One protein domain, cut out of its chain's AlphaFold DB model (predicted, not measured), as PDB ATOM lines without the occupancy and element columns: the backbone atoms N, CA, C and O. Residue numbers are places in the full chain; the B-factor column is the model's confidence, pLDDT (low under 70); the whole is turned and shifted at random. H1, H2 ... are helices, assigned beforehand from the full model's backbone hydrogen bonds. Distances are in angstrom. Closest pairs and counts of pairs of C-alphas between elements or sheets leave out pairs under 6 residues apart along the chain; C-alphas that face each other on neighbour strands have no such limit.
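AT A GLANCE: This is residues 90 to 162 of the 162 residues of an uncharacterized protein of Brevundimonas sp. Bb-A (UniProt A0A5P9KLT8). One long helix, H2, makes one side; H1 and H3 pack on its residues 107 to 119, and H4 packs on those two, away from H2. Residues 129 to 140 fold back from H2's far end to H3. The printed part has 73 residues with four named helices, H1 to H4 in order, and no named strand: all helix, compact, radius of gyration of the C-alphas 12.8 A, spans 36 by 26 by 19 A.

IN THESE COORDINATES: H2, residues 106 to 128, measures 32.4 A from C-alpha 106 at (184.002, 132.713, 222.006). H1 is residues 93 to 101, 12.0 A; H3 is 141 to 147, 10.0 A; H4 is 151 to 159, 11.9 A, ending at C-alpha 159 (200.402, 118.960, 229.500).

HOW THE PARTS SIT: H2 touches H1, a helical hairpin, with residues 107 to 115 alone, opposite ways at a steep tilt of 44 degrees; closest C-alphas, Trp 99 and Gly 108, 3.9 A. H2 touches H3 with residues 115 to 119 alone, about perpendicular at 90 degrees; closest C-alphas, Cys 119 and Cys 143, 5.0 A. H3 and H4, a helical hairpin, touch at a shallow tilt of 26 degrees, opposite ways; closest C-alphas, Leu 145 and Leu 154, 6.3 A. H1 touches H4; closest C-alphas, Leu 93 and Ala 158, 6.1 A. H2 and H4 are apart. Every O i to N i+4 pair is within hydrogen-bond range in H1, H3 and H4, and 17 of 19 in H2.

THE WHOLE: The farthest C-alphas, Gln 128 and Arg 162, are 38.8 A apart. The printed part has no cut; the link H2 to H3 is long. Residues 131 to 139 and 161 to 162 have pLDDT under 70.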
ATOM      1  N   ALA A  90     200.677 139.545 230.611       79.31
ATOM      2  CA  ALA A  90     201.177 138.645 229.593       79.31
ATOM      3  C   ALA A  90     200.335 137.354 229.504       79.31
ATOM      4  O   ALA A  90     199.865 136.849 230.530       79.31
ATOM      5  N   PRO A  91     200.158 136.780 228.300       88.00
ATOM      6  CA  PRO A  91     199.380 135.560 228.132       88.00
ATOM      7  C   PRO A  91     199.961 134.391 228.928       88.00
ATOM      8  O   PRO A  91     201.175 134.201 229.018       88.00
ATOM      9  N   SER A  92     199.075 133.567 229.473       89.00
ATOM     10  CA  SER A  92     199.428 132.416 230.297       89.00
ATOM     11  C   SER A  92     199.264 131.092 229.543       89.00
ATOM     12  O   SER A  92     198.560 131.001 228.535       89.00
ATOM     13  N   LEU A  93     199.807 130.003 230.102       89.44
ATOM     14  CA  LEU A  93     199.509 128.641 229.625       89.44
ATOM     15  C   LEU A  93     198.008 128.304 229.705       89.44
ATOM     16  O   LEU A  93     197.542 127.403 229.013       89.44
ATOM     17  N   SER A  94     197.240 128.988 230.562       90.06
ATOM     18  CA  SER A  94     195.786 128.800 230.620       90.06
ATOM     19  C   SER A  94     195.075 129.420 229.417       90.06
ATOM     20  O   SER A  94     194.096 128.846 228.943       90.06
ATOM     21  N   ASP A  95     195.593 130.528 228.880       92.06
ATOM     22  CA  ASP A  95     195.089 131.114 227.639       92.06
ATOM     23  C   ASP A  95     195.409 130.183 226.463       92.06
ATOM     24  O   ASP A  95     194.512 129.859 225.688       92.06
ATOM     25  N   TYR A  96     196.634 129.642 226.393       93.19
ATOM     26  CA  TYR A  96     196.978 128.623 225.394       93.19
ATOM     27  C   TYR A  96     196.035 127.416 225.444       93.19
ATOM     28  O   TYR A  96     195.432 127.088 224.428       93.19
ATOM     29  N   ARG A  97     195.844 126.808 226.626       92.50
ATOM     30  CA  ARG A  97     194.940 125.655 226.786       92.50
ATOM     31  C   ARG A  97     193.510 125.971 226.368       92.50
ATOM     32  O   ARG A  97     192.897 125.215 225.629       92.50
ATOM     33  N   ARG A  98     192.982 127.124 226.787       94.12
ATOM     34  CA  ARG A  98     191.624 127.540 226.411       94.12
ATOM     35  C   ARG A  98     191.459 127.661 224.897       94.12
ATOM     36  O   ARG A  98     190.399 127.320 224.387       94.12
ATOM     37  N   TRP A  99     192.469 128.174 224.200       95.19
ATOM     38  CA  TRP A  99     192.451 128.232 222.744       95.19
ATOM     39  C   TRP A  99     192.609 126.847 222.107       95.19
ATOM     40  O   TRP A  99     191.858 126.532 221.193       95.19
ATOM     41  N   SER A 100     193.544 126.022 222.587       94.00
ATOM     42  CA  SER A 100     193.804 124.702 222.004       94.00
ATOM     43  C   SER A 100     192.633 123.738 222.163       94.00
ATOM     44  O   SER A 100     192.389 122.932 221.271       94.00
ATOM     45  N   ASP A 101     191.925 123.813 223.290       94.81
ATOM     46  CA  ASP A 101     190.852 122.879 223.626       94.81
ATOM     47  C   ASP A 101     189.562 123.171 222.840       94.81
ATOM     48  O   ASP A 101     188.832 122.242 222.497       94.81
ATOM     49  N   ASP A 102     189.271 124.446 222.549       95.75
ATOM     50  CA  ASP A 102     188.046 124.870 221.854       95.75
ATOM     51  C   ASP A 102     188.253 126.191 221.076       95.75
ATOM     52  O   ASP A 102     187.792 127.257 221.513       95.75
ATOM     53  N   PRO A 103     188.965 126.154 219.932       94.56
ATOM     54  CA  PRO A 103     189.409 127.351 219.214       94.56
ATOM     55  C   PRO A 103     188.268 128.158 218.584       94.56
ATOM     56  O   PRO A 103     188.406 129.369 218.402       94.56
ATOM     57  N   GLU A 104     187.149 127.508 218.256       95.94
ATOM     58  CA  GLU A 104     186.005 128.136 217.584       95.94
ATOM     59  C   GLU A 104     185.052 128.820 218.567       95.94
ATOM     60  O   GLU A 104     184.315 129.740 218.196       95.94
ATOM     61  N   SER A 105     185.075 128.423 219.842       97.00
ATOM     62  CA  SER A 105     184.272 129.098 220.851       97.00
ATOM     63  C   SER A 105     184.676 130.555 221.036       97.00
ATOM     64  O   SER A 105     185.824 130.977 220.873       97.00
ATOM     65  N   ARG A 106     183.729 131.346 221.544       95.38
ATOM     66  CA  ARG A 106     184.002 132.713 222.006       95.38
ATOM     67  C   ARG A 106     185.146 132.764 223.032       95.38
ATOM     68  O   ARG A 106     185.842 133.775 223.113       95.38
ATOM     69  N   GLY A 107     185.309 131.711 223.836       95.38
ATOM     70  CA  GLY A 107     186.392 131.584 224.809       95.38
ATOM     71  C   GLY A 107     187.747 131.369 224.139       95.38
ATOM     72  O   GLY A 107     188.692 132.089 224.461       95.38
ATOM     73  N   GLY A 108     187.818 130.437 223.187       95.50
ATOM     74  CA  GLY A 108     189.021 130.144 222.413       95.50
ATOM     75  C   GLY A 108     189.468 131.318 221.556       95.50
ATOM     76  O   GLY A 108     190.631 131.701 221.619       95.50
ATOM     77  N   LEU A 109     188.541 131.986 220.862       95.75
ATOM     78  CA  LEU A 109     188.844 133.191 220.082       95.75
ATOM     79  C   LEU A 109     189.418 134.315 220.956       95.75
ATOM     80  O   LEU A 109     190.396 134.957 220.585       95.75
ATOM     81  N   ARG A 110     188.854 134.554 222.147       93.94
ATOM     82  CA  ARG A 110     189.402 135.551 223.087       93.94
ATOM     83  C   ARG A 110     190.805 135.189 223.559       93.94
ATOM     84  O   ARG A 110     191.650 136.072 223.666       93.94
ATOM     85  N   ALA A 111     191.034 133.913 223.849       93.25
ATOM     86  CA  ALA A 111     192.337 133.430 224.271       93.25
ATOM     87  C   ALA A 111     193.375 133.544 223.144       93.25
ATOM     88  O   ALA A 111     194.481 134.016 223.389       93.25
ATOM     89  N   TYR A 112     192.984 133.234 221.906       93.38
ATOM     90  CA  TYR A 112     193.784 133.465 220.706       93.38
ATOM     91  C   TYR A 112     194.196 134.932 220.569       93.38
ATOM     92  O   TYR A 112     195.383 135.227 220.455       93.38
ATOM     93  N   TYR A 113     193.237 135.865 220.639       91.38
ATOM     94  CA  TYR A 113     193.551 137.290 220.543       91.38
ATOM     95  C   TYR A 113     194.492 137.735 221.654       91.38
ATOM     96  O   TYR A 113     195.442 138.455 221.374       91.38
ATOM     97  N   ARG A 114     194.279 137.264 222.888       90.06
ATOM     98  CA  ARG A 114     195.177 137.559 224.006       90.06
ATOM     99  C   ARG A 114     196.590 137.038 223.750       90.06
ATOM    100  O   ARG A 114     197.531 137.784 223.976       90.06
ATOM    101  N   LEU A 115     196.751 135.805 223.267       90.81
ATOM    102  CA  LEU A 115     198.061 135.255 222.896       90.81
ATOM    103  C   LEU A 115     198.719 136.102 221.803       90.81
ATOM    104  O   LEU A 115     199.875 136.490 221.931       90.81
ATOM    105  N   GLN A 116     197.966 136.448 220.759       88.44
ATOM    106  CA  GLN A 116     198.486 137.219 219.638       88.44
ATOM    107  C   GLN A 116     198.900 138.641 220.041       88.44
ATOM    108  O   GLN A 116     200.028 139.043 219.764       88.44
ATOM    109  N   THR A 117     198.029 139.404 220.704       85.06
ATOM    110  CA  THR A 117     198.318 140.800 221.074       85.06
ATOM    111  C   THR A 117     199.244 140.894 222.283       85.06
ATOM    112  O   THR A 117     200.164 141.711 222.293       85.06
ATOM    113  N   GLY A 118     199.053 140.029 223.279       85.94
ATOM    114  CA  GLY A 118     199.837 140.023 224.510       85.94
ATOM    115  C   GLY A 118     201.289 139.603 224.294       85.94
ATOM    116  O   GLY A 118     202.166 140.097 224.998       85.94
ATOM    117  N   CYS A 119     201.567 138.755 223.298       87.19
ATOM    118  CA  CYS A 119     202.939 138.406 222.922       87.19
ATOM    119  C   CYS A 119     203.563 139.367 221.899       87.19
ATOM    120  O   CYS A 119     204.788 139.440 221.802       87.19
ATOM    121  N   ALA A 120     202.759 140.151 221.173       85.44
ATOM    122  CA  ALA A 120     203.278 141.194 220.291       85.44
ATOM    123  C   ALA A 120     203.893 142.362 221.082       85.44
ATOM    124  O   ALA A 120     204.937 142.878 220.690       85.44
ATOM    125  N   PHE A 121     203.296 142.751 222.216       86.19
ATOM    126  CA  PHE A 121     203.744 143.929 222.966       86.19
ATOM    127  C   PHE A 121     205.208 143.858 223.441       86.19
ATOM    128  O   PHE A 121     205.934 144.812 223.177       86.19
ATOM    129  N   PRO A 122     205.701 142.782 224.095       81.62
ATOM    130  CA  PRO A 122     207.103 142.720 224.520       81.62
ATOM    131  C   PRO A 122     208.090 142.811 223.351       81.62
ATOM    132  O   PRO A 122     209.150 143.424 223.484       81.62
ATOM    133  N   THR A 123     207.721 142.242 222.199       81.94
ATOM    134  CA  THR A 123     208.512 142.324 220.964       81.94
ATOM    135  C   THR A 123     208.582 143.766 220.473       81.94
ATOM    136  O   THR A 123     209.676 144.293 220.268       81.94
ATOM    137  N   GLU A 124     207.426 144.426 220.367       85.25
ATOM    138  CA  GLU A 124     207.329 145.819 219.929       85.25
ATOM    139  C   GLU A 124     208.057 146.765 220.886       85.25
ATOM    140  O   GLU A 124     208.831 147.624 220.469       85.25
ATOM    141  N   TRP A 125     207.891 146.556 222.191       86.38
ATOM    142  CA  TRP A 125     208.594 147.306 223.220       86.38
ATOM    143  C   TRP A 125     210.105 147.141 223.103       86.38
ATOM    144  O   TRP A 125     210.844 148.122 223.154       86.38
ATOM    145  N   SER A 126     210.598 145.910 222.950       82.81
ATOM    146  CA  SER A 126     212.035 145.679 222.806       82.81
ATOM    147  C   SER A 126     212.592 146.370 221.563       82.81
ATOM    148  O   SER A 126     213.733 146.833 221.604       82.81
ATOM    149  N   TRP A 127     211.810 146.431 220.482       83.81
ATOM    150  CA  TRP A 127     212.200 147.075 219.233       83.81
ATOM    151  C   TRP A 127     212.183 148.609 219.335       83.81
ATOM    152  O   TRP A 127     213.191 149.236 219.020       83.81
ATOM    153  N   GLN A 128     211.105 149.209 219.850       86.81
ATOM    154  CA  GLN A 128     210.940 150.671 219.898       86.81
ATOM    155  C   GLN A 128     211.562 151.330 221.143       86.81
ATOM    156  O   GLN A 128     212.089 152.440 221.090       86.81
ATOM    157  N   CYS A 129     211.500 150.666 222.297       85.50
ATOM    158  CA  CYS A 129     211.764 151.269 223.609       85.50
ATOM    159  C   CYS A 129     213.044 150.745 224.278       85.50
ATOM    160  O   CYS A 129     213.577 151.381 225.196       85.50
ATOM    161  N   GLY A 130     213.552 149.595 223.824       80.19
ATOM    162  CA  GLY A 130     214.674 148.880 224.427       80.19
ATOM    163  C   GLY A 130     214.300 148.097 225.696       80.19
ATOM    164  O   GLY A 130     213.227 148.247 226.275       80.19
ATOM    165  N   ARG A 131     215.218 147.242 226.164       69.31
ATOM    166  CA  ARG A 131     214.957 146.220 227.205       69.31
ATOM    167  C   ARG A 131     214.893 146.724 228.657       69.31
ATOM    168  O   ARG A 131     214.772 145.936 229.574       69.31
ATOM    169  N   GLN A 132     215.010 148.025 228.910       62.31
ATOM    170  CA  GLN A 132     215.424 148.515 230.234       62.31
ATOM    171  C   GLN A 132     214.293 148.672 231.280       62.31
ATOM    172  O   GLN A 132     214.582 149.025 232.418       62.31
ATOM    173  N   TRP A 133     213.021 148.435 230.928       57.78
ATOM    174  CA  TRP A 133     211.875 148.896 231.742       57.78
ATOM    175  C   TRP A 133     210.767 147.871 231.994       57.78
ATOM    176  O   TRP A 133     209.881 148.130 232.808       57.78
ATOM    177  N   ILE A 134     210.809 146.710 231.346       58.59
ATOM    178  CA  ILE A 134     209.893 145.615 231.661       58.59
ATOM    179  C   ILE A 134     210.593 144.761 232.715       58.59
ATOM    180  O   ILE A 134     211.366 143.865 232.399       58.59
ATOM    181  N   SER A 135     210.382 145.086 233.994       46.28
ATOM    182  CA  SER A 135     210.904 144.285 235.103       46.28
ATOM    183  C   SER A 135     210.260 142.896 235.064       46.28
ATOM    184  O   SER A 135     209.154 142.696 235.564       46.28
ATOM    185  N   GLY A 136     210.936 141.962 234.403       51.16
ATOM    186  CA  GLY A 136     210.440 140.615 234.141       51.16
ATOM    187  C   GLY A 136     211.016 140.009 232.864       51.16
ATOM    188  O   GLY A 136     210.295 139.273 232.210       51.16
ATOM    189  N   ASP A 137     212.279 140.325 232.527       44.81
ATOM    190  CA  ASP A 137     213.044 140.051 231.285       44.81
ATOM    191  C   ASP A 137     213.071 138.604 230.746       44.81
ATOM    192  O   ASP A 137     213.818 138.286 229.820       44.81
ATOM    193  N   VAL A 138     212.260 137.703 231.280       51.28
ATOM    194  CA  VAL A 138     211.937 136.459 230.604       51.28
ATOM    195  C   VAL A 138     210.655 136.732 229.839       51.28
ATOM    196  O   VAL A 138     209.572 136.710 230.422       51.28
ATOM    197  N   GLU A 139     210.782 137.010 228.536       63.44
ATOM    198  CA  GLU A 139     209.667 136.833 227.607       63.44
ATOM    199  C   GLU A 139     208.936 135.555 228.038       63.44
ATOM    200  O   GLU A 139     209.583 134.499 228.087       63.44
ATOM    201  N   PRO A 140     207.658 135.641 228.464       75.75
ATOM    202  CA  PRO A 140     206.973 134.495 229.029       75.75
ATOM    203  C   PRO A 140     207.161 133.327 228.077       75.75
ATOM    204  O   PRO A 140     206.988 133.491 226.872       75.75
ATOM    205  N   GLU A 141     207.550 132.159 228.582       84.56
ATOM    206  CA  GLU A 141     207.915 131.025 227.721       84.56
ATOM    207  C   GLU A 141     206.805 130.686 226.706       84.56
ATOM    208  O   GLU A 141     207.079 130.287 225.575       84.56
ATOM    209  N   VAL A 142     205.555 130.963 227.091       87.56
ATOM    210  CA  VAL A 142     204.365 130.945 226.233       87.56
ATOM    211  C   VAL A 142     204.523 131.844 225.007       87.56
ATOM    212  O   VAL A 142     204.292 131.380 223.898       87.56
ATOM    213  N   CYS A 143     204.932 133.098 225.179       88.19
ATOM    214  CA  CYS A 143     205.157 134.032 224.081       88.19
ATOM    215  C   CYS A 143     206.321 133.621 223.193       88.19
ATOM    216  O   CYS A 143     206.148 133.593 221.976       88.19
ATOM    217  N   ARG A 144     207.434 133.167 223.783       88.06
ATOM    218  CA  ARG A 144     208.579 132.666 223.013       88.06
ATOM    219  C   ARG A 144     208.159 131.544 222.062       88.06
ATOM    220  O   ARG A 144     208.488 131.562 220.878       88.06
ATOM    221  N   LEU A 145     207.428 130.556 222.576       90.75
ATOM    222  CA  LEU A 145     206.968 129.419 221.779       90.75
ATOM    223  C   LEU A 145     205.846 129.801 220.806       90.75
ATOM    224  O   LEU A 145     205.830 129.318 219.676       90.75
ATOM    225  N   TRP A 146     204.939 130.691 221.213       90.69
ATOM    226  CA  TRP A 146     203.858 131.199 220.369       90.69
ATOM    227  C   TRP A 146     204.389 131.941 219.142       90.69
ATOM    228  O   TRP A 146     204.007 131.624 218.015       90.69
ATOM    229  N   LEU A 147     205.315 132.882 219.340       88.88
ATOM    230  CA  LEU A 147     205.939 133.645 218.256       88.88
ATOM    231  C   LEU A 147     206.793 132.748 217.349       88.88
ATOM    232  O   LEU A 147     206.801 132.936 216.133       88.88
ATOM    233  N   ALA A 148     207.437 131.720 217.913       90.81
ATOM    234  CA  ALA A 148     208.146 130.692 217.150       90.81
ATOM    235  C   ALA A 148     207.216 129.701 216.416       90.81
ATOM    236  O   ALA A 148     207.703 128.874 215.646       90.81
ATOM    237  N   LYS A 149     205.894 129.768 216.641       92.31
ATOM    238  CA  LYS A 149     204.895 128.791 216.167       92.31
ATOM    239  C   LYS A 149     205.207 127.349 216.597       92.31
ATOM    240  O   LYS A 149     204.826 126.393 215.921       92.31
ATOM    241  N   ASP A 150     205.877 127.183 217.736       94.00
ATOM    242  CA  ASP A 150     206.205 125.882 218.318       94.00
ATOM    243  C   ASP A 150     205.037 125.360 219.171       94.00
ATOM    244  O   ASP A 150     205.066 125.339 220.404       94.00
ATOM    245  N   PHE A 151     203.968 124.933 218.492       91.50
ATOM    246  CA  PHE A 151     202.790 124.359 219.149       91.50
ATOM    247  C   PHE A 151     203.089 123.033 219.852       91.50
ATOM    248  O   PHE A 151     202.410 122.681 220.815       91.50
ATOM    249  N   LYS A 152     204.122 122.303 219.411       92.00
ATOM    250  CA  LYS A 152     204.573 121.101 220.112       92.00
ATOM    251  C   LYS A 152     205.140 121.480 221.478       92.00
ATOM    252  O   LYS A 152     204.692 120.921 222.473       92.00
ATOM    253  N   GLY A 153     206.044 122.456 221.535       90.31
ATOM    254  CA  GLY A 153     206.579 122.978 222.792       90.31
ATOM    255  C   GLY A 153     205.485 123.533 223.708       90.31
ATOM    256  O   GLY A 153     205.495 123.262 224.907       90.31
ATOM    257  N   LEU A 154     204.492 124.241 223.156       89.00
ATOM    258  CA  LEU A 154     203.348 124.731 223.938       89.00
ATOM    259  C   LEU A 154     202.499 123.592 224.514       89.00
ATOM    260  O   LEU A 154     202.120 123.653 225.683       89.00
ATOM    261  N   ASN A 155     202.230 122.543 223.732       89.88
ATOM    262  CA  ASN A 155     201.544 121.346 224.218       89.88
ATOM    263  C   ASN A 155     202.359 120.634 225.302       89.88
ATOM    264  O   ASN A 155     201.816 120.300 226.354       89.88
ATOM    265  N   ASP A 156     203.663 120.459 225.089       90.69
ATOM    266  CA  ASP A 156     204.555 119.834 226.064       90.69
ATOM    267  C   ASP A 156     204.505 120.606 227.401       90.69
ATOM    268  O   ASP A 156     204.233 120.016 228.447       90.69
ATOM    269  N   LEU A 157     204.615 121.940 227.382       86.25
ATOM    270  CA  LEU A 157     204.479 122.770 228.590       86.25
ATOM    271  C   LEU A 157     203.086 122.719 229.226       86.25
ATOM    272  O   LEU A 157     202.949 122.701 230.453       86.25
ATOM    273  N   ALA A 158     202.037 122.736 228.405       84.19
ATOM    274  CA  ALA A 158     200.658 122.747 228.870       84.19
ATOM    275  C   ALA A 158     200.240 121.419 229.517       84.19
ATOM    276  O   ALA A 158     199.369 121.424 230.392       84.19
ATOM    277  N   PHE A 159     200.846 120.299 229.114       76.62
ATOM    278  CA  PHE A 159     200.402 118.960 229.500       76.62
ATOM    279  C   PHE A 159     201.406 118.156 230.342       76.62
ATOM    280  O   PHE A 159     200.995 117.152 230.916       76.62
ATOM    281  N   GLN A 160     202.655 118.610 230.522       72.12
ATOM    282  CA  GLN A 160     203.629 117.989 231.442       72.12
ATOM    283  C   GLN A 160     203.402 118.296 232.935       72.12
ATOM    284  O   GLN A 160     203.956 117.606 233.784       72.12
ATOM    285  N   ARG A 161     202.604 119.313 233.293       56.34
ATOM    286  CA  ARG A 161     202.318 119.683 234.699       56.34
ATOM    287  C   ARG A 161     201.056 119.017 235.279       56.34
ATOM    288  O   ARG A 161     200.333 119.665 236.037       56.34
ATOM    289  N   ARG A 162     200.756 117.777 234.887       53.88
ATOM    290  CA  ARG A 162     199.700 116.950 235.498       53.88
ATOM    291  C   ARG A 162     200.293 115.880 236.397       53.88
ATOM    292  O   ARG A 162     201.338 115.323 236.009       53.88
TER     293      ARG A 162